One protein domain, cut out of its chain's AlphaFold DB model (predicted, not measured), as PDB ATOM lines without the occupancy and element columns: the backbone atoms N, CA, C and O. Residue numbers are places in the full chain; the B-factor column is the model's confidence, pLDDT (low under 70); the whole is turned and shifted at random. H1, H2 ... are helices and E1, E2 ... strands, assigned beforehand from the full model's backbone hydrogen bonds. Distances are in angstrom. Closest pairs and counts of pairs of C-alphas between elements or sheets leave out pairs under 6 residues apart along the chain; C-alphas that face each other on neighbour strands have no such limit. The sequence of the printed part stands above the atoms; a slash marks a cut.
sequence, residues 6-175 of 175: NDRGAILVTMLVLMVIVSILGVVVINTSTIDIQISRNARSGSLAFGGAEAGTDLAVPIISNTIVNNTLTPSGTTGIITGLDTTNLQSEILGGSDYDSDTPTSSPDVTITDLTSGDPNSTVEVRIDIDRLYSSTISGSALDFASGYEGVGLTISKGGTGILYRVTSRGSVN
ATOM      1  N   ASN A   6     -27.966  73.241  63.788       67.38
ATOM      2  CA  ASN A   6     -26.771  72.773  64.487       67.38
ATOM      3  C   ASN A   6     -26.246  71.414  63.969       67.38
ATOM      4  O   ASN A   6     -25.037  71.209  63.877       67.38
ATOM      5  N   ASP A   7     -27.136  70.512  63.538       72.00
ATOM      6  CA  ASP A   7     -26.764  69.178  63.035       72.00
ATOM      7  C   ASP A   7     -26.017  69.276  61.697       72.00
ATOM      8  O   ASP A   7     -25.103  68.503  61.415       72.00
ATOM      9  N   ARG A   8     -26.357  70.281  60.876       72.88
ATOM     10  CA  ARG A   8     -25.669  70.557  59.603       72.88
ATOM     11  C   ARG A   8     -24.228  71.027  59.809       72.88
ATOM     12  O   ARG A   8     -23.360  70.640  59.034       72.88
ATOM     13  N   GLY A   9     -23.970  71.821  60.851       79.50
ATOM     14  CA  GLY A   9     -22.617  72.250  61.215       79.50
ATOM     15  C   GLY A   9     -21.762  71.082  61.711       79.50
ATOM     16  O   GLY A   9     -20.635  70.911  61.254       79.50
ATOM     17  N   ALA A  10     -22.326  70.223  62.564       84.38
ATOM     18  CA  ALA A  10     -21.645  69.026  63.062       84.38
ATOM     19  C   ALA A  10     -21.293  68.031  61.938       84.38
ATOM     20  O   ALA A  10     -20.189  67.480  61.910       84.38
ATOM     21  N   ILE A  11     -22.189  67.840  60.964       88.94
ATOM     22  CA  ILE A  11     -21.922  67.006  59.780       88.94
ATOM     23  C   ILE A  11     -20.793  67.604  58.926       88.94
ATOM     24  O   ILE A  11     -19.925  66.874  58.457       88.94
ATOM     25  N   LEU A  12     -20.752  68.928  58.755       88.00
ATOM     26  CA  LEU A  12     -19.689  69.575  57.984       88.00
ATOM     27  C   LEU A  12     -18.314  69.407  58.653       88.00
ATOM     28  O   LEU A  12     -17.334  69.089  57.982       88.00
ATOM     29  N   VAL A  13     -18.250  69.569  59.978       90.94
ATOM     30  CA  VAL A  13     -17.009  69.411  60.753       90.94
ATOM     31  C   VAL A  13     -16.519  67.964  60.719       90.94
ATOM     32  O   VAL A  13     -15.338  67.729  60.481       90.94
ATOM     33  N   THR A  14     -17.409  66.985  60.892       91.88
ATOM     34  CA  THR A  14     -17.032  65.562  60.817       91.88
ATOM     35  C   THR A  14     -16.543  65.168  59.423       91.88
ATOM     36  O   THR A  14     -15.536  64.475  59.315       91.88
ATOM     37  N   MET A  15     -17.175  65.670  58.357       94.06
ATOM     38  CA  MET A  15     -16.711  65.457  56.980       94.06
ATOM     39  C   MET A  15     -15.350  66.102  56.712       94.06
ATOM     40  O   MET A  15     -14.510  65.500  56.049       94.06
ATOM     41  N   LEU A  16     -15.103  67.293  57.261       94.06
ATOM     42  CA  LEU A  16     -13.812  67.967  57.136       94.06
ATOM     43  C   LEU A  16     -12.707  67.187  57.856       94.06
ATOM     44  O   LEU A  16     -11.645  66.962  57.285       94.06
ATOM     45  N   VAL A  17     -12.975  66.702  59.071       95.00
ATOM     46  CA  VAL A  17     -12.033  65.854  59.816       95.00
ATOM     47  C   VAL A  17     -11.769  64.543  59.069       95.00
ATOM     48  O   VAL A  17     -10.615  64.150  58.929       95.00
ATOM     49  N   LEU A  18     -12.802  63.896  58.522       94.88
ATOM     50  CA  LEU A  18     -12.641  62.679  57.722       94.88
ATOM     51  C   LEU A  18     -11.824  62.926  56.447       94.88
ATOM     52  O   LEU A  18     -10.943  62.128  56.135       94.88
ATOM     53  N   MET A  19     -12.048  64.039  55.742       95.75
ATOM     54  CA  MET A  19     -11.230  64.412  54.583       95.75
ATOM     55  C   MET A  19      -9.767  64.636  54.953       95.75
ATOM     56  O   MET A  19      -8.888  64.183  54.225       95.75
ATOM     57  N   VAL A  20      -9.497  65.304  56.077       96.06
ATOM     58  CA  VAL A  20      -8.126  65.526  56.560       96.06
ATOM     59  C   VAL A  20      -7.452  64.199  56.912       96.06
ATOM     60  O   VAL A  20      -6.302  63.983  56.550       96.06
ATOM     61  N   ILE A  21      -8.165  63.272  57.553       96.31
ATOM     62  CA  ILE A  21      -7.615  61.944  57.863       96.31
ATOM     63  C   ILE A  21      -7.284  61.183  56.571       96.31
ATOM     64  O   ILE A  21      -6.191  60.632  56.444       96.31
ATOM     65  N   VAL A  22      -8.189  61.183  55.588       95.94
ATOM     66  CA  VAL A  22      -7.975  60.497  54.304       95.94
ATOM     67  C   VAL A  22      -6.853  61.147  53.492       95.94
ATOM     68  O   VAL A  22      -6.079  60.428  52.865       95.94
ATOM     69  N   SER A  23      -6.706  62.475  53.516       95.62
ATOM     70  CA  SER A  23      -5.613  63.150  52.805       95.62
ATOM     71  C   SER A  23      -4.253  62.819  53.415       95.62
ATOM     72  O   SER A  23      -3.318  62.527  52.674       95.62
ATOM     73  N   ILE A  24      -4.154  62.769  54.749       95.19
ATOM     74  CA  ILE A  24      -2.930  62.354  55.444       95.19
ATOM     75  C   ILE A  24      -2.575  60.912  55.068       95.19
ATOM     76  O   ILE A  24      -1.430  60.641  54.714       95.19
ATOM     77  N   LEU A  25      -3.552  59.997  55.067       94.12
ATOM     78  CA  LEU A  25      -3.332  58.615  54.628       94.12
ATOM     79  C   LEU A  25      -2.890  58.543  53.161       94.12
ATOM     80  O   LEU A  25      -1.951  57.819  52.841       94.12
ATOM     81  N   GLY A  26      -3.515  59.330  52.283       94.19
ATOM     82  CA  GLY A  26      -3.135  59.418  50.874       94.19
ATOM     83  C   GLY A  26      -1.687  59.871  50.685       94.19
ATOM     84  O   GLY A  26      -0.945  59.255  49.924       94.19
ATOM     85  N   VAL A  27      -1.251  60.893  51.427       94.12
ATOM     86  CA  VAL A  27       0.135  61.386  51.387       94.12
ATOM     87  C   VAL A  27       1.121  60.326  51.880       94.12
ATOM     88  O   VAL A  27       2.161  60.131  51.254       94.12
ATOM     89  N   VAL A  28       0.799  59.612  52.962       94.38
ATOM     90  CA  VAL A  28       1.659  58.535  53.484       94.38
ATOM     91  C   VAL A  28       1.848  57.435  52.440       94.38
ATOM     92  O   VAL A  28       2.981  57.035  52.187       94.38
ATOM     93  N   VAL A  29       0.769  57.004  51.778       93.31
ATOM     94  CA  VAL A  29       0.835  55.973  50.730       93.31
ATOM     95  C   VAL A  29       1.692  56.429  49.545       93.31
ATOM     96  O   VAL A  29       2.559  55.679  49.101       93.31
ATOM     97  N   ILE A  30       1.512  57.667  49.065       94.06
ATOM     98  CA  ILE A  30       2.310  58.223  47.956       94.06
ATOM     99  C   ILE A  30       3.797  58.299  48.329       94.06
ATOM    100  O   ILE A  30       4.664  57.978  47.510       94.06
ATOM    101  N   ASN A  31       4.102  58.694  49.567       92.50
ATOM    102  CA  ASN A  31       5.476  58.746  50.055       92.50
ATOM    103  C   ASN A  31       6.111  57.355  50.095       92.50
ATOM    104  O   ASN A  31       7.217  57.197  49.582       92.50
ATOM    105  N   THR A  32       5.418  56.340  50.619       90.88
ATOM    106  CA  THR A  32       5.923  54.957  50.614       90.88
ATOM    107  C   THR A  32       6.222  54.480  49.193       90.88
ATOM    108  O   THR A  32       7.329  54.016  48.933       90.88
ATOM    109  N   SER A  33       5.310  54.698  48.238       92.94
ATOM    110  CA  SER A  33       5.548  54.322  46.835       92.94
ATOM    111  C   SER A  33       6.748  55.046  46.217       92.94
ATOM    112  O   SER A  33       7.505  54.455  45.450       92.94
ATOM    113  N   THR A  34       6.946  56.322  46.553       92.56
ATOM    114  CA  THR A  34       8.079  57.103  46.043       92.56
ATOM    115  C   THR A  34       9.405  56.563  46.579       92.56
ATOM    116  O   THR A  34      10.370  56.449  45.822       92.56
ATOM    117  N   ILE A  35       9.448  56.178  47.857       93.75
ATOM    118  CA  ILE A  35      10.622  55.549  48.467       93.75
ATOM    119  C   ILE A  35      10.914  54.188  47.830       93.75
ATOM    120  O   ILE A  35      12.056  53.943  47.447       93.75
ATOM    121  N   ASP A  36       9.906  53.342  47.616       93.19
ATOM    122  CA  ASP A  36      10.097  52.027  46.988       93.19
ATOM    123  C   ASP A  36      10.650  52.141  45.559       93.19
ATOM    124  O   ASP A  36      11.533  51.374  45.159       93.19
ATOM    125  N   ILE A  37      10.192  53.139  44.796       92.38
ATOM    126  CA  ILE A  37      10.723  53.432  43.457       92.38
ATOM    127  C   ILE A  37      12.187  53.877  43.539       92.38
ATOM    128  O   ILE A  37      13.002  53.432  42.731       92.38
ATOM    129  N   GLN A  38      12.546  54.731  44.502       91.94
ATOM    130  CA  GLN A  38      13.932  55.174  44.681       91.94
ATOM    131  C   GLN A  38      14.855  54.017  45.076       91.94
ATOM    132  O   GLN A  38      15.939  53.881  44.506       91.94
ATOM    133  N   ILE A  39      14.411  53.151  45.989       93.69
ATOM    134  CA  ILE A  39      15.149  51.946  46.391       93.69
ATOM    135  C   ILE A  39      15.350  51.032  45.181       93.69
ATOM    136  O   ILE A  39      16.475  50.627  44.892       93.69
ATOM    137  N   SER A  40      14.281  50.767  44.427       93.06
ATOM    138  CA  SER A  40      14.331  49.918  43.232       93.06
ATOM    139  C   SER A  40      15.256  50.493  42.159       93.06
ATOM    140  O   SER A  40      16.012  49.755  41.528       93.06
ATOM    141  N   ARG A  41      15.243  51.818  41.969       90.06
ATOM    142  CA  ARG A  41      16.140  52.507  41.034       90.06
ATOM    143  C   ARG A  41      17.602  52.371  41.457       90.06
ATOM    144  O   ARG A  41      18.440  52.085  40.609       90.06
ATOM    145  N   ASN A  42      17.903  52.544  42.743       90.44
ATOM    146  CA  ASN A  42      19.260  52.387  43.263       90.44
ATOM    147  C   ASN A  42      19.748  50.935  43.112       90.44
ATOM    148  O   ASN A  42      20.802  50.701  42.529       90.44
ATOM    149  N   ALA A  43      18.934  49.956  43.519       93.69
ATOM    150  CA  ALA A  43      19.256  48.537  43.365       93.69
ATOM    151  C   ALA A  43      19.520  48.155  41.898       93.69
ATOM    152  O   ALA A  43      20.505  47.483  41.591       93.69
ATOM    153  N   ARG A  44      18.678  48.637  40.973       92.12
ATOM    154  CA  ARG A  44      18.881  48.437  39.533       92.12
ATOM    155  C   ARG A  44      20.162  49.105  39.038       92.12
ATOM    156  O   ARG A  44      20.905  48.472  38.299       92.12
ATOM    157  N   SER A  45      20.426  50.348  39.438       92.38
ATOM    158  CA  SER A  45      21.646  51.072  39.056       92.38
ATOM    159  C   SER A  45      22.906  50.332  39.516       92.38
ATOM    160  O   SER A  45      23.810  50.104  38.716       92.38
ATOM    161  N   GLY A  46      22.921  49.834  40.757       93.06
ATOM    162  CA  GLY A  46      24.014  49.009  41.270       93.06
ATOM    163  C   GLY A  46      24.218  47.723  40.466       93.06
ATOM    164  O   GLY A  46      25.348  47.389  40.121       93.06
ATOM    165  N   SER A  47      23.133  47.034  40.100       93.81
ATOM    166  CA  SER A  47      23.212  45.831  39.259       93.81
ATOM    167  C   SER A  47      23.743  46.125  37.855       93.81
ATOM    168  O   SER A  47      24.500  45.319  37.320       93.81
ATOM    169  N   LEU A  48      23.354  47.252  37.255       93.06
ATOM    170  CA  LEU A  48      23.830  47.660  35.931       93.06
ATOM    171  C   LEU A  48      25.308  48.061  35.963       93.06
ATOM    172  O   LEU A  48      26.070  47.623  35.108       93.06
ATOM    173  N   ALA A  49      25.722  48.840  36.965       93.00
ATOM    174  CA  ALA A  49      27.122  49.201  37.171       93.00
ATOM    175  C   ALA A  49      27.995  47.955  37.390       93.00
ATOM    176  O   ALA A  49      29.063  47.835  36.798       93.00
ATOM    177  N   PHE A  50      27.526  47.000  38.196       94.50
ATOM    178  CA  PHE A  50      28.242  45.747  38.417       94.50
ATOM    179  C   PHE A  50      28.350  44.912  37.136       94.50
ATOM    180  O   PHE A  50      29.449  44.507  36.767       94.50
ATOM    181  N   GLY A  51      27.241  44.723  36.412       93.69
ATOM    182  CA  GLY A  51      27.254  43.990  35.142       93.69
ATOM    183  C   GLY A  51      28.142  44.651  34.081       93.69
ATOM    184  O   GLY A  51      28.815  43.961  33.323       93.69
ATOM    185  N   GLY A  52      28.206  45.985  34.064       91.88
ATOM    186  CA  GLY A  52      29.151  46.723  33.227       91.88
ATOM    187  C   GLY A  52      30.612  46.443  33.594       91.88
ATOM    188  O   GLY A  52      31.425  46.212  32.705       91.88
ATOM    189  N   ALA A  53      30.946  46.414  34.890       93.31
ATOM    190  CA  ALA A  53      32.299  46.097  35.353       93.31
ATOM    191  C   ALA A  53      32.728  44.668  34.966       93.31
ATOM    192  O   ALA A  53      33.843  44.462  34.497       93.31
ATOM    193  N   GLU A  54      31.834  43.686  35.110       93.94
ATOM    194  CA  GLU A  54      32.096  42.291  34.729       93.94
ATOM    195  C   GLU A  54      32.294  42.145  33.212       93.94
ATOM    196  O   GLU A  54      33.268  41.539  32.757       93.94
ATOM    197  N   ALA A  55      31.447  42.801  32.413       91.25
ATOM    198  CA  ALA A  55      31.620  42.842  30.964       91.25
ATOM    199  C   ALA A  55      32.973  43.455  30.564       91.25
ATOM    200  O   ALA A  55      33.595  43.018  29.596       91.25
ATOM    201  N   GLY A  56      33.456  44.447  31.317       90.81
ATOM    202  CA  GLY A  56      34.770  45.033  31.095       90.81
ATOM    203  C   GLY A  56      35.921  44.062  31.365       90.81
ATOM    204  O   GLY A  56      36.856  43.990  30.568       90.81
ATOM    205  N   THR A  57      35.838  43.257  32.428       92.38
ATOM    206  CA  THR A  57      36.847  42.216  32.683       92.38
ATOM    207  C   THR A  57      36.848  41.126  31.613       92.38
ATOM    208  O   THR A  57      37.919  40.690  31.188       92.38
ATOM    209  N   ASP A  58      35.673  40.750  31.104       92.81
ATOM    210  CA  ASP A  58      35.548  39.761  30.030       92.81
ATOM    211  C   ASP A  58      36.100  40.275  28.693       92.81
ATOM    212  O   ASP A  58      36.671  39.507  27.917       92.81
ATOM    213  N   LEU A  59      35.978  41.579  28.427       91.31
ATOM    214  CA  LEU A  59      36.527  42.221  27.229       91.31
ATOM    215  C   LEU A  59      38.051  42.365  27.257       91.31
ATOM    216  O   LEU A  59      38.678  42.350  26.197       91.31
ATOM    217  N   ALA A  60      38.671  42.464  28.433       91.44
ATOM    218  CA  ALA A  60      40.123  42.581  28.541       91.44
ATOM    219  C   ALA A  60      40.848  41.330  28.011       91.44
ATOM    220  O   ALA A  60      41.867  41.437  27.329       91.44
ATOM    221  N   VAL A  61      40.297  40.136  28.253       91.56
ATOM    222  CA  VAL A  61      40.900  38.855  27.843       91.56
ATOM    223  C   VAL A  61      41.177  38.774  26.331       91.56
ATOM    224  O   VAL A  61      42.322  38.484  25.954       91.56
ATOM    225  N   PRO A  62      40.202  39.016  25.431       91.00
ATOM    226  CA  PRO A  62      40.461  39.008  23.997       91.00
ATOM    227  C   PRO A  62      41.351  40.169  23.541       91.00
ATOM    228  O   PRO A  62      42.107  39.977  22.591       91.00
ATOM    229  N   ILE A  63      41.314  41.338  24.191       90.19
ATOM    230  CA  ILE A  63      42.201  42.468  23.853       90.19
ATOM    231  C   ILE A  63      43.659  42.089  24.121       90.19
ATOM    232  O   ILE A  63      44.499  42.199  23.225       90.19
ATOM    233  N   ILE A  64      43.947  41.549  25.307       89.88
ATOM    234  CA  ILE A  64      45.281  41.064  25.686       89.88
ATOM    235  C   ILE A  64      45.723  39.952  24.731       89.88
ATOM    236  O   ILE A  64      46.790  40.032  24.121       89.88
ATOM    237  N   SER A  65      44.879  38.932  24.545       89.31
ATOM    238  CA  SER A  65      45.223  37.748  23.749       89.31
ATOM    239  C   SER A  65      45.531  38.097  22.293       89.31
ATOM    240  O   SER A  65      46.557  37.675  21.760       89.31
ATOM    241  N   ASN A  66      44.682  38.901  21.645       89.50
ATOM    242  CA  ASN A  66      44.905  39.300  20.254       89.50
ATOM    243  C   ASN A  66      46.118  40.225  20.116       89.50
ATOM    244  O   ASN A  66      46.867  40.104  19.147       89.50
ATOM    245  N   THR A  67      46.352  41.103  21.093       88.25
ATOM    246  CA  THR A  67      47.507  42.008  21.085       88.25
ATOM    247  C   THR A  67      48.826  41.247  21.203       88.25
ATOM    248  O   THR A  67      49.764  41.537  20.459       88.25
ATOM    249  N   ILE A  68      48.888  40.216  22.053       85.44
ATOM    250  CA  ILE A  68      50.062  39.339  22.174       85.44
ATOM    251  C   ILE A  68      50.298  38.555  20.876       85.44
ATOM    252  O   ILE A  68      51.430  38.485  20.394       85.44
ATOM    253  N   VAL A  69      49.243  37.978  20.289       86.88
ATOM    254  CA  VAL A  69      49.348  37.169  19.061       86.88
ATOM    255  C   VAL A  69      49.811  38.011  17.872       86.88
ATOM    256  O   VAL A  69      50.713  37.601  17.141       86.88
ATOM    257  N   ASN A  70      49.229  39.197  17.694       85.56
ATOM    258  CA  ASN A  70      49.522  40.069  16.557       85.56
ATOM    259  C   ASN A  70      50.725  40.990  16.797       85.56
ATOM    260  O   ASN A  70      51.177  41.652  15.864       85.56
ATOM    261  N   ASN A  71      51.253  41.042  18.026       85.12
ATOM    262  CA  ASN A  71      52.308  41.969  18.443       85.12
ATOM    263  C   ASN A  71      51.964  43.436  18.113       85.12
ATOM    264  O   ASN A  71      52.821  44.231  17.730       85.12
ATOM    265  N   THR A  72      50.680  43.771  18.156       87.50
ATOM    266  CA  THR A  72      50.117  45.088  17.845       87.50
ATOM    267  C   THR A  72      48.748  45.151  18.500       87.50
ATOM    268  O   THR A  72      48.009  44.162  18.469       87.50
ATOM    269  N   LEU A  73      48.414  46.299  19.092       87.19
ATOM    270  CA  LEU A  73      47.151  46.499  19.788       87.19
ATOM    271  C   LEU A  73      45.984  46.174  18.860       87.19
ATOM    272  O   LEU A  73      45.849  46.739  17.773       87.19
ATOM    273  N   THR A  74      45.171  45.209  19.277       84.56
ATOM    274  CA  THR A  74      44.011  44.751  18.517       84.56
ATOM    275  C   THR A  74      42.789  44.783  19.436       84.56
ATOM    276  O   THR A  74      42.722  43.972  20.361       84.56
ATOM    277  N   PRO A  75      41.808  45.668  19.192       81.38
ATOM    278  CA  PRO A  75      41.695  46.600  18.060       81.38
ATOM    279  C   PRO A  75      42.685  47.772  18.149       81.38
ATOM    280  O   PRO A  75      42.996  48.225  19.236       81.38
ATOM    281  N   SER A  76      43.148  48.307  17.015       80.75
ATOM    282  CA  SER A  76      44.108  49.431  16.974       80.75
ATOM    283  C   SER A  76      43.447  50.815  17.107       80.75
ATOM    284  O   SER A  76      44.031  51.826  16.723       80.75
ATOM    285  N   GLY A  77      42.191  50.857  17.551       83.62
ATOM    286  CA  GLY A  77      41.355  52.050  17.640       83.62
ATOM    287  C   GLY A  77      39.954  51.709  18.147       83.62
ATOM    288  O   GLY A  77      39.635  50.547  18.405       83.62
ATOM    289  N   THR A  78      39.098  52.721  18.270       84.12
ATOM    290  CA  THR A  78      37.696  52.524  18.659       84.12
ATOM    291  C   THR A  78      36.957  51.744  17.571       84.12
ATOM    292  O   THR A  78      37.067  52.026  16.377       84.12
ATOM    293  N   THR A  79      36.252  50.681  17.952       79.81
ATOM    294  CA  THR A  79      35.500  49.830  17.021       79.81
ATOM    295  C   THR A  79      34.319  49.200  17.743       79.81
ATOM    296  O   THR A  79      34.454  48.677  18.851       79.81
ATOM    297  N   GLY A  80      33.153  49.216  17.093       82.38
ATOM    298  CA  GLY A  80      31.929  48.646  17.646       82.38
ATOM    299  C   GLY A  80      31.511  49.355  18.933       82.38
ATOM    300  O   GLY A  80      31.176  50.532  18.904       82.38
ATOM    301  N   ILE A  81      31.515  48.614  20.040       84.31
ATOM    302  CA  ILE A  81      31.061  49.079  21.359       84.31
ATOM    303  C   ILE A  81      32.143  49.908  22.083       84.31
ATOM    304  O   ILE A  81      31.821  50.687  22.973       84.31
ATOM    305  N   ILE A  82      33.419  49.779  21.702       88.88
ATOM    306  CA  ILE A  82      34.528  50.511  22.334       88.88
ATOM    307  C   ILE A  82      34.501  51.969  21.869       88.88
ATOM    308  O   ILE A  82      34.706  52.240  20.684       88.88
ATOM    309  N   THR A  83      34.282  52.901  22.799       89.31
ATOM    310  CA  THR A  83      34.179  54.343  22.522       89.31
ATOM    311  C   THR A  83      35.453  55.118  22.852       89.31
ATOM    312  O   THR A  83      35.634  56.220  22.339       89.31
ATOM    313  N   GLY A  84      36.365  54.538  23.636       90.62
ATOM    314  CA  GLY A  84      37.697  55.080  23.904       90.62
ATOM    315  C   GLY A  84      38.734  53.970  24.062       90.62
ATOM    316  O   GLY A  84      38.415  52.895  24.565       90.62
ATOM    317  N   LEU A  85      39.957  54.232  23.600       91.75
ATOM    318  CA  LEU A  85      41.083  53.303  23.668       91.75
ATOM    319  C   LEU A  85      42.393  54.092  23.800       91.75
ATOM    320  O   LEU A  85      42.654  54.955  22.956       91.75
ATOM    321  N   ASP A  86      43.218  53.787  24.801       90.44
ATOM    322  CA  ASP A  86      44.574  54.325  24.902       90.44
ATOM    323  C   ASP A  86      45.508  53.564  23.957       90.44
ATOM    324  O   ASP A  86      46.149  52.578  24.297       90.44
ATOM    325  N   THR A  87      45.602  54.023  22.713       86.50
ATOM    326  CA  THR A  87      46.496  53.396  21.730       86.50
ATOM    327  C   THR A  87      47.982  53.644  22.002       86.50
ATOM    328  O   THR A  87      48.820  53.073  21.305       86.50
ATOM    329  N   THR A  88      48.316  54.534  22.938       83.75
ATOM    330  CA  THR A  88      49.694  54.964  23.197       83.75
ATOM    331  C   THR A  88      50.348  54.079  24.247       83.75
ATOM    332  O   THR A  88      51.452  53.586  24.005       83.75
ATOM    333  N   ASN A  89      49.664  53.858  25.372       86.94
ATOM    334  CA  ASN A  89      50.245  53.195  26.540       86.94
ATOM    335  C   ASN A  89      49.845  51.712  26.635       86.94
ATOM    336  O   ASN A  89      50.739  50.864  26.673       86.94
ATOM    337  N   LEU A  90      48.566  51.372  26.422       88.56
ATOM    338  CA  LEU A  90      48.049  49.995  26.489       88.56
ATOM    339  C   LEU A  90      48.855  48.971  25.675       88.56
ATOM    340  O   LEU A  90      49.090  47.834  26.090       88.56
ATOM    341  N   GLN A  91      49.301  49.343  24.469       88.69
ATOM    342  CA  GLN A  91      50.125  48.437  23.661       88.69
ATOM    343  C   GLN A  91      51.475  48.151  24.330       88.69
ATOM    344  O   GLN A  91      51.966  47.020  24.287       88.69
ATOM    345  N   SER A  92      52.092  49.189  24.895       85.50
ATOM    346  CA  SER A  92      53.356  49.094  25.616       85.50
ATOM    347  C   SER A  92      53.186  48.243  26.870       85.50
ATOM    348  O   SER A  92      53.974  47.323  27.070       85.50
ATOM    349  N   GLU A  93      52.138  48.457  27.658       86.38
ATOM    350  CA  GLU A  93      51.862  47.668  28.866       86.38
ATOM    351  C   GLU A  93      51.668  46.186  28.550       86.38
ATOM    352  O   GLU A  93      52.346  45.326  29.121       86.38
ATOM    353  N   ILE A  94      50.821  45.861  27.563       87.25
ATOM    354  CA  ILE A  94      50.555  44.464  27.204       87.25
ATOM    355  C   ILE A  94      51.843  43.758  26.756       87.25
ATOM    356  O   ILE A  94      52.094  42.611  27.147       87.25
ATOM    357  N   LEU A  95      52.670  44.428  25.947       83.94
ATOM    358  CA  LEU A  95      53.886  43.851  25.364       83.94
ATOM    359  C   LEU A  95      55.127  43.967  26.273       83.94
ATOM    360  O   LEU A  95      56.137  43.317  25.995       83.94
ATOM    361  N   GLY A  96      55.051  44.696  27.393       79.00
ATOM    362  CA  GLY A  96      56.125  44.822  28.391       79.00
ATOM    363  C   GLY A  96      57.106  45.972  28.191       79.00
ATOM    364  O   GLY A  96      58.273  45.828  28.544       79.00
ATOM    365  N   GLY A  97      56.675  47.078  27.588       73.81
ATOM    366  CA  GLY A  97      57.429  48.334  27.577       73.81
ATOM    367  C   GLY A  97      57.311  49.123  28.889       73.81
ATOM    368  O   GLY A  97      58.218  49.884  29.221       73.81
ATOM    369  N   SER A  98      56.248  48.887  29.659       68.69
ATOM    370  CA  SER A  98      55.999  49.431  30.996       68.69
ATOM    371  C   SER A  98      55.412  48.315  31.861       68.69
ATOM    372  O   SER A  98      54.307  47.844  31.608       68.69
ATOM    373  N   ASP A  99      56.176  47.834  32.843       67.75
ATOM    374  CA  ASP A  99      55.633  46.937  33.864       67.75
ATOM    375  C   ASP A  99      54.991  47.805  34.957       67.75
ATOM    376  O   ASP A  99      55.660  48.689  35.497       67.75
ATOM    377  N   TYR A 100      53.735  47.505  35.301       67.44
ATOM    378  CA  TYR A 100      52.973  48.140  36.381       67.44
ATOM    379  C   TYR A 100      52.833  49.669  36.233       67.44
ATOM    380  O   TYR A 100      53.556  50.431  36.888       67.44
ATOM    381  N   ASP A 101      51.893  50.111  35.393       74.88
ATOM    382  CA  ASP A 101      51.520  51.523  35.344       74.88
ATOM    383  C   ASP A 101      50.684  51.884  36.599       74.88
ATOM    384  O   ASP A 101      50.234  51.047  37.391       74.88
ATOM    385  N   SER A 102      50.670  53.173  36.914       77.81
ATOM    386  CA  SER A 102      49.988  53.788  38.052       77.81
ATOM    387  C   SER A 102      48.630  54.379  37.681       77.81
ATOM    388  O   SER A 102      48.000  55.041  38.516       77.81
ATOM    389  N   ASP A 103      48.217  54.192  36.435       84.38
ATOM    390  CA  ASP A 103      46.895  54.527  35.957       84.38
ATOM    391  C   ASP A 103      45.827  53.645  36.612       84.38
ATOM    392  O   ASP A 103      46.069  52.793  37.477       84.38
ATOM    393  N   THR A 104      44.585  54.056  36.388       86.69
ATOM    394  CA  THR A 104      43.427  53.382  36.961       86.69
ATOM    395  C   THR A 104      42.261  53.502  35.988       86.69
ATOM    396  O   THR A 104      42.177  54.489  35.244       86.69
ATOM    397  N   PRO A 105      41.185  52.704  36.167       86.62
ATOM    398  CA  PRO A 105      39.941  52.882  35.412       86.62
ATOM    399  C   PRO A 105      39.291  54.268  35.566       86.62
ATOM    400  O   PRO A 105      38.260  54.557  34.961       86.62
ATOM    401  N   THR A 106      39.797  55.113  36.465       87.00
ATOM    402  CA  THR A 106      39.261  56.445  36.766       87.00
ATOM    403  C   THR A 106      40.179  57.584  36.347       87.00
ATOM    404  O   THR A 106      39.715  58.715  36.235       87.00
ATOM    405  N   SER A 107      41.453  57.288  36.112       84.38
ATOM    406  CA  SER A 107      42.507  58.239  35.794       84.38
ATOM    407  C   SER A 107      43.376  57.587  34.730       84.38
ATOM    408  O   SER A 107      44.253  56.812  35.087       84.38
ATOM    409  N   SER A 108      43.092  57.920  33.467       87.44
ATOM    410  CA  SER A 108      43.657  57.297  32.257       87.44
ATOM    411  C   SER A 108      43.228  55.838  32.046       87.44
ATOM    412  O   SER A 108      44.049  54.952  32.136       87.44
ATOM    413  N   PRO A 109      41.939  55.563  31.772       91.00
ATOM    414  CA  PRO A 109      41.512  54.206  31.449       91.00
ATOM    415  C   PRO A 109      42.020  53.767  30.069       91.00
ATOM    416  O   PRO A 109      41.823  54.477  29.079       91.00
ATOM    417  N   ASP A 110      42.522  52.542  29.991       90.88
ATOM    418  CA  ASP A 110      42.935  51.893  28.747       90.88
ATOM    419  C   ASP A 110      41.812  51.710  27.742       90.88
ATOM    420  O   ASP A 110      41.971  51.934  26.542       90.88
ATOM    421  N   VAL A 111      40.649  51.271  28.222       92.31
ATOM    422  CA  VAL A 111      39.488  50.994  27.378       92.31
ATOM    423  C   VAL A 111      38.263  51.615  28.017       92.31
ATOM    424  O   VAL A 111      37.992  51.439  29.205       92.31
ATOM    425  N   THR A 112      37.488  52.334  27.212       92.94
ATOM    426  CA  THR A 112      36.264  53.001  27.650       92.94
ATOM    427  C   THR A 112      35.097  52.644  26.736       92.94
ATOM    428  O   THR A 112      35.226  52.582  25.512       92.94
ATOM    429  N   ILE A 113      33.937  52.437  27.350       92.06
ATOM    430  CA  ILE A 113      32.645  52.233  26.702       92.06
ATOM    431  C   ILE A 113      31.644  53.150  27.399       92.06
ATOM    432  O   ILE A 113      31.390  52.977  28.582       92.06
ATOM    433  N   THR A 114      31.072  54.124  26.699       88.12
ATOM    434  CA  THR A 114      30.216  55.165  27.311       88.12
ATOM    435  C   THR A 114      28.736  55.059  26.957       88.12
ATOM    436  O   THR A 114      27.917  55.772  27.537       88.12
ATOM    437  N   ASP A 115      28.390  54.215  25.987       81.69
ATOM    438  CA  ASP A 115      27.084  54.250  25.318       81.69
ATOM    439  C   ASP A 115      26.347  52.905  25.402       81.69
ATOM    440  O   ASP A 115      25.737  52.429  24.444       81.69
ATOM    441  N   LEU A 116      26.445  52.233  26.556       84.12
ATOM    442  CA  LEU A 116      25.662  51.027  26.809       84.12
ATOM    443  C   LEU A 116      24.264  51.401  27.311       84.12
ATOM    444  O   LEU A 116      24.097  52.153  28.274       84.12
ATOM    445  N   THR A 117      23.238  50.827  26.688       81.88
ATOM    446  CA  THR A 117      21.840  51.067  27.057       81.88
ATOM    447  C   THR A 117      21.535  50.552  28.467       81.88
ATOM    448  O   THR A 117      21.602  49.353  28.728       81.88
ATOM    449  N   SER A 118      21.099  51.441  29.364       76.81
ATOM    450  CA  SER A 118      20.639  51.097  30.727       76.81
ATOM    451  C   SER A 118      19.187  50.571  30.777       76.81
ATOM    452  O   SER A 118      18.681  50.121  31.814       76.81
ATOM    453  N   GLY A 119      18.479  50.659  29.645       75.62
ATOM    454  CA  GLY A 119      17.035  50.453  29.529       75.62
ATOM    455  C   GLY A 119      16.196  51.659  29.979       75.62
ATOM    456  O   GLY A 119      14.972  51.552  29.991       75.62
ATOM    457  N   ASP A 120      16.830  52.774  30.355       79.75
ATOM    458  CA  ASP A 120      16.232  54.103  30.517       79.75
ATOM    459  C   ASP A 120      16.771  55.013  29.392       79.75
ATOM    460  O   ASP A 120      17.986  55.071  29.201       79.75
ATOM    461  N   PRO A 121      15.913  55.705  28.620       78.75
ATOM    462  CA  PRO A 121      16.349  56.566  27.518       78.75
ATOM    463  C   PRO A 121      17.208  57.767  27.943       78.75
ATOM    464  O   PRO A 121      17.831  58.381  27.083       78.75
ATOM    465  N   ASN A 122      17.235  58.120  29.231       82.62
ATOM    466  CA  ASN A 122      18.010  59.249  29.750       82.62
ATOM    467  C   ASN A 122      19.227  58.818  30.580       82.62
ATOM    468  O   ASN A 122      19.794  59.655  31.277       82.62
ATOM    469  N   SER A 123      19.591  57.534  30.559       84.69
ATOM    470  CA  SER A 123      20.712  57.019  31.341       84.69
ATOM    471  C   SER A 123      21.530  56.018  30.539       84.69
ATOM    472  O   SER A 123      20.978  55.140  29.870       84.69
ATOM    473  N   THR A 124      22.853  56.114  30.628       88.56
ATOM    474  CA  THR A 124      23.773  55.170  29.985       88.56
ATOM    475  C   THR A 124      24.635  54.474  31.023       88.56
ATOM    476  O   THR A 124      24.904  54.997  32.105       88.56
ATOM    477  N   VAL A 125      25.047  53.249  30.706       90.31
ATOM    478  CA  VAL A 125      26.058  52.536  31.478       90.31
ATOM    479  C   VAL A 125      27.405  52.800  30.828       90.31
ATOM    480  O   VAL A 125      27.595  52.580  29.632       90.31
ATOM    481  N   GLU A 126      28.333  53.273  31.641       92.75
ATOM    482  CA  GLU A 126      29.719  53.479  31.280       92.75
ATOM    483  C   GLU A 126      30.586  52.385  31.900       92.75
ATOM    484  O   GLU A 126      30.427  52.047  33.072       92.75
ATOM    485  N   VAL A 127      31.524  51.854  31.123       94.00
ATOM    486  CA  VAL A 127      32.519  50.874  31.549       94.00
ATOM    487  C   VAL A 127      33.899  51.422  31.227       94.00
ATOM    488  O   VAL A 127      34.173  51.808  30.092       94.00
ATOM    489  N   ARG A 128      34.770  51.447  32.230       94.38
ATOM    490  CA  ARG A 128      36.182  51.801  32.094       94.38
ATOM    491  C   ARG A 128      37.033  50.634  32.562       94.38
ATOM    492  O   ARG A 128      36.705  50.000  33.567       94.38
ATOM    493  N   ILE A 129      38.077  50.324  31.814       94.00
ATOM    494  CA  ILE A 129      38.928  49.151  32.004       94.00
ATOM    495  C   ILE A 129      40.374  49.617  31.957       94.00
ATOM    496  O   ILE A 129      40.689  50.569  31.248       94.00
ATOM    497  N   ASP A 130      41.194  48.926  32.727       93.19
ATOM    498  CA  ASP A 130      42.593  49.198  33.016       93.19
ATOM    499  C   ASP A 130      43.309  47.845  33.093       93.19
ATOM    500  O   ASP A 130      42.797  46.902  33.721       93.19
ATOM    501  N   ILE A 131      44.400  47.703  32.352       91.62
ATOM    502  CA  ILE A 131      45.055  46.443  32.028       91.62
ATOM    503  C   ILE A 131      46.557  46.586  32.255       91.62
ATOM    504  O   ILE A 131      47.342  46.866  31.357       91.62
ATOM    505  N   ASP A 132      46.981  46.189  33.445       88.69
ATOM    506  CA  ASP A 132      48.390  46.176  33.797       88.69
ATOM    507  C   ASP A 132      49.046  44.832  33.538       88.69
ATOM    508  O   ASP A 132      48.536  43.767  33.913       88.69
ATOM    509  N   ARG A 133      50.287  44.874  33.067       87.12
ATOM    510  CA  ARG A 133      51.212  43.747  33.184       87.12
ATOM    511  C   ARG A 133      51.925  43.781  34.539       87.12
ATOM    512  O   ARG A 133      52.557  44.772  34.889       87.12
ATOM    513  N   LEU A 134      51.868  42.677  35.293       83.50
ATOM    514  CA  LEU A 134      52.493  42.568  36.622       83.50
ATOM    515  C   LEU A 134      53.883  41.943  36.575       83.50
ATOM    516  O   LEU A 134      54.844  42.507  37.086       83.50
ATOM    517  N   TYR A 135      53.979  40.724  36.048       75.69
ATOM    518  CA  TYR A 135      55.249  40.013  35.962       75.69
ATOM    519  C   TYR A 135      55.237  39.016  34.816       75.69
ATOM    520  O   TYR A 135      54.206  38.449  34.460       75.69
ATOM    521  N   SER A 136      56.424  38.751  34.282       80.06
ATOM    522  CA  SER A 136      56.668  37.660  33.346       80.06
ATOM    523  C   SER A 136      57.645  36.668  33.960       80.06
ATOM    524  O   SER A 136      58.718  37.065  34.411       80.06
ATOM    525  N   SER A 137      57.297  35.386  33.973       75.25
ATOM    526  CA  SER A 137      58.159  34.317  34.473       75.25
ATOM    527  C   SER A 137      58.277  33.209  33.437       75.25
ATOM    528  O   SER A 137      57.302  32.861  32.767       75.25
ATOM    529  N   THR A 138      59.474  32.652  33.286       70.44
ATOM    530  CA  THR A 138      59.674  31.467  32.458       70.44
ATOM    531  C   THR A 138      59.041  30.261  33.143       70.44
ATOM    532  O   THR A 138      59.250  29.988  34.323       70.44
ATOM    533  N   ILE A 139      58.230  29.526  32.395       72.38
ATOM    534  CA  ILE A 139      57.633  28.278  32.847       72.38
ATOM    535  C   ILE A 139      58.701  27.194  32.700       72.38
ATOM    536  O   ILE A 139      59.296  27.040  31.626       72.38
ATOM    537  N   SER A 140      58.951  26.456  33.782       63.03
ATOM    538  CA  SER A 140      59.947  25.381  33.796       63.03
ATOM    539  C   SER A 140      59.592  24.289  32.784       63.03
ATOM    540  O   SER A 140      58.430  23.891  32.670       63.03
ATOM    541  N   GLY A 141      60.591  23.822  32.030       62.78
ATOM    542  CA  GLY A 141      60.400  22.851  30.944       62.78
ATOM    543  C   GLY A 141      59.991  23.475  29.606       62.78
ATOM    544  O   GLY A 141      59.642  22.757  28.667       62.78
ATOM    545  N   SER A 142      60.037  24.803  29.498       65.19
ATOM    546  CA  SER A 142      59.855  25.499  28.228       65.19
ATOM    547  C   SER A 142      61.102  25.451  27.340       65.19
ATOM    548  O   SER A 142      62.212  25.178  27.795       65.19
ATOM    549  N   ALA A 143      60.937  25.765  26.049       62.62
ATOM    550  CA  ALA A 143      62.046  25.832  25.093       62.62
ATOM    551  C   ALA A 143      63.143  26.840  25.503       62.62
ATOM    552  O   ALA A 143      64.280  26.717  25.051       62.62
ATOM    553  N   LEU A 144      62.827  27.794  26.390       62.16
ATOM    554  CA  LEU A 144      63.782  28.739  26.974       62.16
ATOM    555  C   LEU A 144      64.774  28.069  27.944       62.16
ATOM    556  O   LEU A 144      65.952  28.412  27.911       62.16
ATOM    557  N   ASP A 145      64.350  27.065  28.724       61.44
ATOM    558  CA  ASP A 145      65.252  26.264  29.578       61.44
ATOM    559  C   ASP A 145      66.169  25.354  28.745       61.44
ATOM    560  O   ASP A 145      67.282  25.039  29.154       61.44
ATOM    561  N   PHE A 146      65.720  24.937  27.557       61.38
ATOM    562  CA  PHE A 146      66.537  24.160  26.620       61.38
ATOM    563  C   PHE A 146      67.539  25.044  25.853       61.38
ATOM    564  O   PHE A 146      68.642  24.603  25.531       61.38
ATOM    565  N   ALA A 147      67.180  26.306  25.590       57.97
ATOM    566  CA  ALA A 147      68.035  27.286  24.920       57.97
ATOM    567  C   ALA A 147      69.102  27.910  25.843       57.97
ATOM    568  O   ALA A 147      70.139  28.350  25.348       57.97
ATOM    569  N   SER A 148      68.901  27.913  27.165       59.56
ATOM    570  CA  SER A 148      69.860  28.469  28.140       59.56
ATOM    571  C   SER A 148      71.170  27.669  28.259       59.56
ATOM    572  O   SER A 148      72.162  28.183  28.768       59.56
ATOM    573  N   GLY A 149      71.213  26.435  27.736       57.47
ATOM    574  CA  GLY A 149      72.432  25.624  27.619       57.47
ATOM    575  C   GLY A 149      73.342  25.989  26.435       57.47
ATOM    576  O   GLY A 149      74.450  25.465  26.339       57.47
ATOM    577  N   TYR A 150      72.895  26.877  25.540       56.03
ATOM    578  CA  TYR A 150      73.640  27.376  24.382       56.03
ATOM    579  C   TYR A 150      73.899  28.887  24.535       56.03
ATOM    580  O   TYR A 150      73.416  29.711  23.762       56.03
ATOM    581  N   GLU A 151      74.683  29.272  25.544       62.66
ATOM    582  CA  GLU A 151      75.261  30.620  25.615       62.66
ATOM    583  C   GLU A 151      76.408  30.753  24.602       62.66
ATOM    584  O   GLU A 151      77.584  30.556  24.902       62.66
ATOM    585  N   GLY A 152      76.067  31.075  23.360       57.59
ATOM    586  CA  GLY A 152      77.057  31.465  22.366       57.59
ATOM    587  C   GLY A 152      76.551  31.266  20.952       57.59
ATOM    588  O   GLY A 152      76.212  30.156  20.574       57.59
ATOM    589  N   VAL A 153      76.560  32.354  20.178       44.03
ATOM    590  CA  VAL A 153      76.190  32.482  18.755       44.03
ATOM    591  C   VAL A 153      74.714  32.263  18.384       44.03
ATOM    592  O   VAL A 153      74.342  31.263  17.782       44.03
ATOM    593  N   GLY A 154      73.909  33.316  18.583       43.59
ATOM    594  CA  GLY A 154      72.800  33.635  17.669       43.59
ATOM    595  C   GLY A 154      71.427  33.819  18.312       43.59
ATOM    596  O   GLY A 154      70.654  32.874  18.378       43.59
ATOM    597  N   LEU A 155      71.129  35.064  18.713       45.66
ATOM    598  CA  LEU A 155      69.799  35.704  18.767       45.66
ATOM    599  C   LEU A 155      68.592  34.749  18.877       45.66
ATOM    600  O   LEU A 155      67.976  34.363  17.883       45.66
ATOM    601  N   THR A 156      68.223  34.409  20.109       42.53
ATOM    602  CA  THR A 156      67.092  33.531  20.416       42.53
ATOM    603  C   THR A 156      65.755  34.232  20.147       42.53
ATOM    604  O   THR A 156      65.288  35.046  20.938       42.53
ATOM    605  N   ILE A 157      65.089  33.863  19.049       46.16
ATOM    606  CA  ILE A 157      63.670  34.166  18.775       46.16
ATOM    607  C   ILE A 157      62.783  33.085  19.429       46.16
ATOM    608  O   ILE A 157      61.910  32.499  18.789       46.16
ATOM    609  N   SER A 158      63.019  32.750  20.699       47.09
ATOM    610  CA  SER A 158      62.171  31.781  21.409       47.09
ATOM    611  C   SER A 158      60.992  32.516  22.037       47.09
ATOM    612  O   SER A 158      61.069  33.015  23.154       47.09
ATOM    613  N   LYS A 159      59.888  32.599  21.287       52.72
ATOM    614  CA  LYS A 159      58.603  33.170  21.731       52.72
ATOM    615  C   LYS A 159      57.755  32.208  22.587       52.72
ATOM    616  O   LYS A 159      56.618  32.530  22.913       52.72
ATOM    617  N   GLY A 160      58.262  31.022  22.923       58.72
ATOM    618  CA  GLY A 160      57.516  30.002  23.663       58.72
ATOM    619  C   GLY A 160      58.136  29.729  25.026       58.72
ATOM    620  O   GLY A 160      59.289  29.306  25.090       58.72
ATOM    621  N   GLY A 161      57.370  29.933  26.102       61.97
ATOM    622  CA  GLY A 161      57.790  29.524  27.444       61.97
ATOM    623  C   GLY A 161      57.612  30.521  28.574       61.97
ATOM    624  O   GLY A 161      57.889  30.165  29.711       61.97
ATOM    625  N   THR A 162      57.166  31.740  28.294       72.06
ATOM    626  CA  THR A 162      56.979  32.770  29.320       72.06
ATOM    627  C   THR A 162      55.504  32.879  29.684       72.06
ATOM    628  O   THR A 162      54.670  33.132  28.817       72.06
ATOM    629  N   GLY A 163      55.179  32.689  30.960       77.06
ATOM    630  CA  GLY A 163      53.891  33.072  31.526       77.06
ATOM    631  C   GLY A 163      53.921  34.549  31.904       77.06
ATOM    632  O   GLY A 163      54.876  34.995  32.540       77.06
ATOM    633  N   ILE A 164      52.901  35.306  31.509       83.31
ATOM    634  CA  ILE A 164      52.746  36.719  31.868       83.31
ATOM    635  C   ILE A 164      51.480  36.843  32.707       83.31
ATOM    636  O   ILE A 164      50.427  36.345  32.307       83.31
ATOM    637  N   LEU A 165      51.591  37.465  33.879       87.12
ATOM    638  CA  LEU A 165      50.444  37.795  34.710       87.12
ATOM    639  C   LEU A 165      49.984  39.219  34.406       87.12
ATOM    640  O   LEU A 165      50.782  40.155  34.476       87.12
ATOM    641  N   TYR A 166      48.685  39.359  34.152       89.50
ATOM    642  CA  TYR A 166      48.011  40.642  33.995       89.50
ATOM    643  C   TYR A 166      47.059  40.892  35.167       89.50
ATOM    644  O   TYR A 166      46.433  39.957  35.674       89.50
ATOM    645  N   ARG A 167      46.939  42.151  35.585       91.19
ATOM    646  CA  ARG A 167      45.861  42.637  36.448       91.19
ATOM    647  C   ARG A 167      44.897  43.390  35.560       91.19
ATOM    648  O   ARG A 167      45.296  44.268  34.815       91.19
ATOM    649  N   VAL A 168      43.626  43.039  35.674       92.94
ATOM    650  CA  VAL A 168      42.556  43.751  34.991       92.94
ATOM    651  C   VAL A 168      41.682  44.380  36.056       92.94
ATOM    652  O   VAL A 168      41.109  43.671  36.888       92.94
ATOM    653  N   THR A 169      41.572  45.700  36.020       93.81
ATOM    654  CA  THR A 169      40.650  46.449  36.864       93.81
ATOM    655  C   THR A 169      39.551  47.009  35.974       93.81
ATOM    656  O   THR A 169      39.820  47.650  34.964       93.81
ATOM    657  N   SER A 170      38.289  46.777  36.331       94.75
ATOM    658  CA  SER A 170      37.166  47.369  35.607       94.75
ATOM    659  C   SER A 170      36.203  48.069  36.549       94.75
ATOM    660  O   SER A 170      35.960  47.634  37.676       94.75
ATOM    661  N   ARG A 171      35.651  49.181  36.070       94.31
ATOM    662  CA  ARG A 171      34.655  49.986  36.757       94.31
ATOM    663  C   ARG A 171      33.475  50.221  35.830       94.31
ATOM    664  O   ARG A 171      33.617  50.885  34.807       94.31
ATOM    665  N   GLY A 172      32.300  49.770  36.253       93.25
ATOM    666  CA  GLY A 172      31.033  50.191  35.673       93.25
ATOM    667  C   GLY A 172      30.402  51.333  36.469       93.25
ATOM    668  O   GLY A 172      30.531  51.410  37.694       93.25
ATOM    669  N   SER A 173      29.731  52.243  35.776       92.06
ATOM    670  CA  SER A 173      28.993  53.370  36.345       92.06
ATOM    671  C   SER A 173      27.724  53.597  35.541       92.06
ATOM    672  O   SER A 173      27.703  53.364  34.340       92.06
ATOM    673  N   VAL A 174      26.667  54.067  36.192       90.50
ATOM    674  CA  VAL A 174      25.434  54.481  35.516       90.50
ATOM    675  C   VAL A 174      25.352  55.997  35.613       90.50
ATOM    676  O   VAL A 174      25.422  56.530  36.723       90.50
ATOM    677  N   ASN A 175      25.255  56.661  34.463       78.62
ATOM    678  CA  ASN A 175      25.129  58.114  34.340       78.62
ATOM    679  C   ASN A 175      23.678  58.511  34.074       78.62
ATOM    680  O   ASN A 175      22.989  57.755  33.349       78.62
TER     681      ASN A 175
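What this domain is: This is residues 6 to 175 of the 175 residues of the protein "PilX_N domain-containing protein" of Deltaproteobacteria bacterium (UniProt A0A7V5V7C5). A very long helix, H1, sticks out as a stalk through residues 6 to 43, then packs with residues 44 to 64 along a twisted antiparallel sheet, order E1, E2, E3; short H2 covers part of E2, and H3 lies at the end far from the stalk. The 170 printed residues run H1, H2, E1, E2, H3, E3, class mixed. The whole is extended, radius of gyration of the C-alphas 29.5 A, spanning 120 by 31 by 22 A.

How they stand to each other: H1, residues 6 to 70, stands at the sheet's level; its closest C-alphas to E3, residues 162 to 174, are Ala 53 and Gly 172, 4.3 A. H2, residues 90 to 95, touches H1 residues 64 to 68 alone, closest C-alphas Ile 64 and Ile 94, 6.5 A. E1, residues 111 to 117, and E2, residues 124 to 138, form a hairpin, N 113 to O 127 2.8 A. E2 and E3 are antiparallel, N 130 to O 169 2.9 A. H3, residues 143 to 147, is apart from H1. Every O i to N i+4 pair is within hydrogen-bond range in H2 and H3, and 59 of 61 in H1.

Where its parts are: H1, 95.9 A long, begins at C-alpha 6 (-26.771, 72.773, 64.487). E3, 38.8 A, ends at C-alpha 174 (25.434, 54.481, 35.516).

The domain as a whole: The printed part has no cut. Links H1 to H2, H2 to E1 and H3 to E3 are long. Residues 140 to 161 are among those under pLDDT 70.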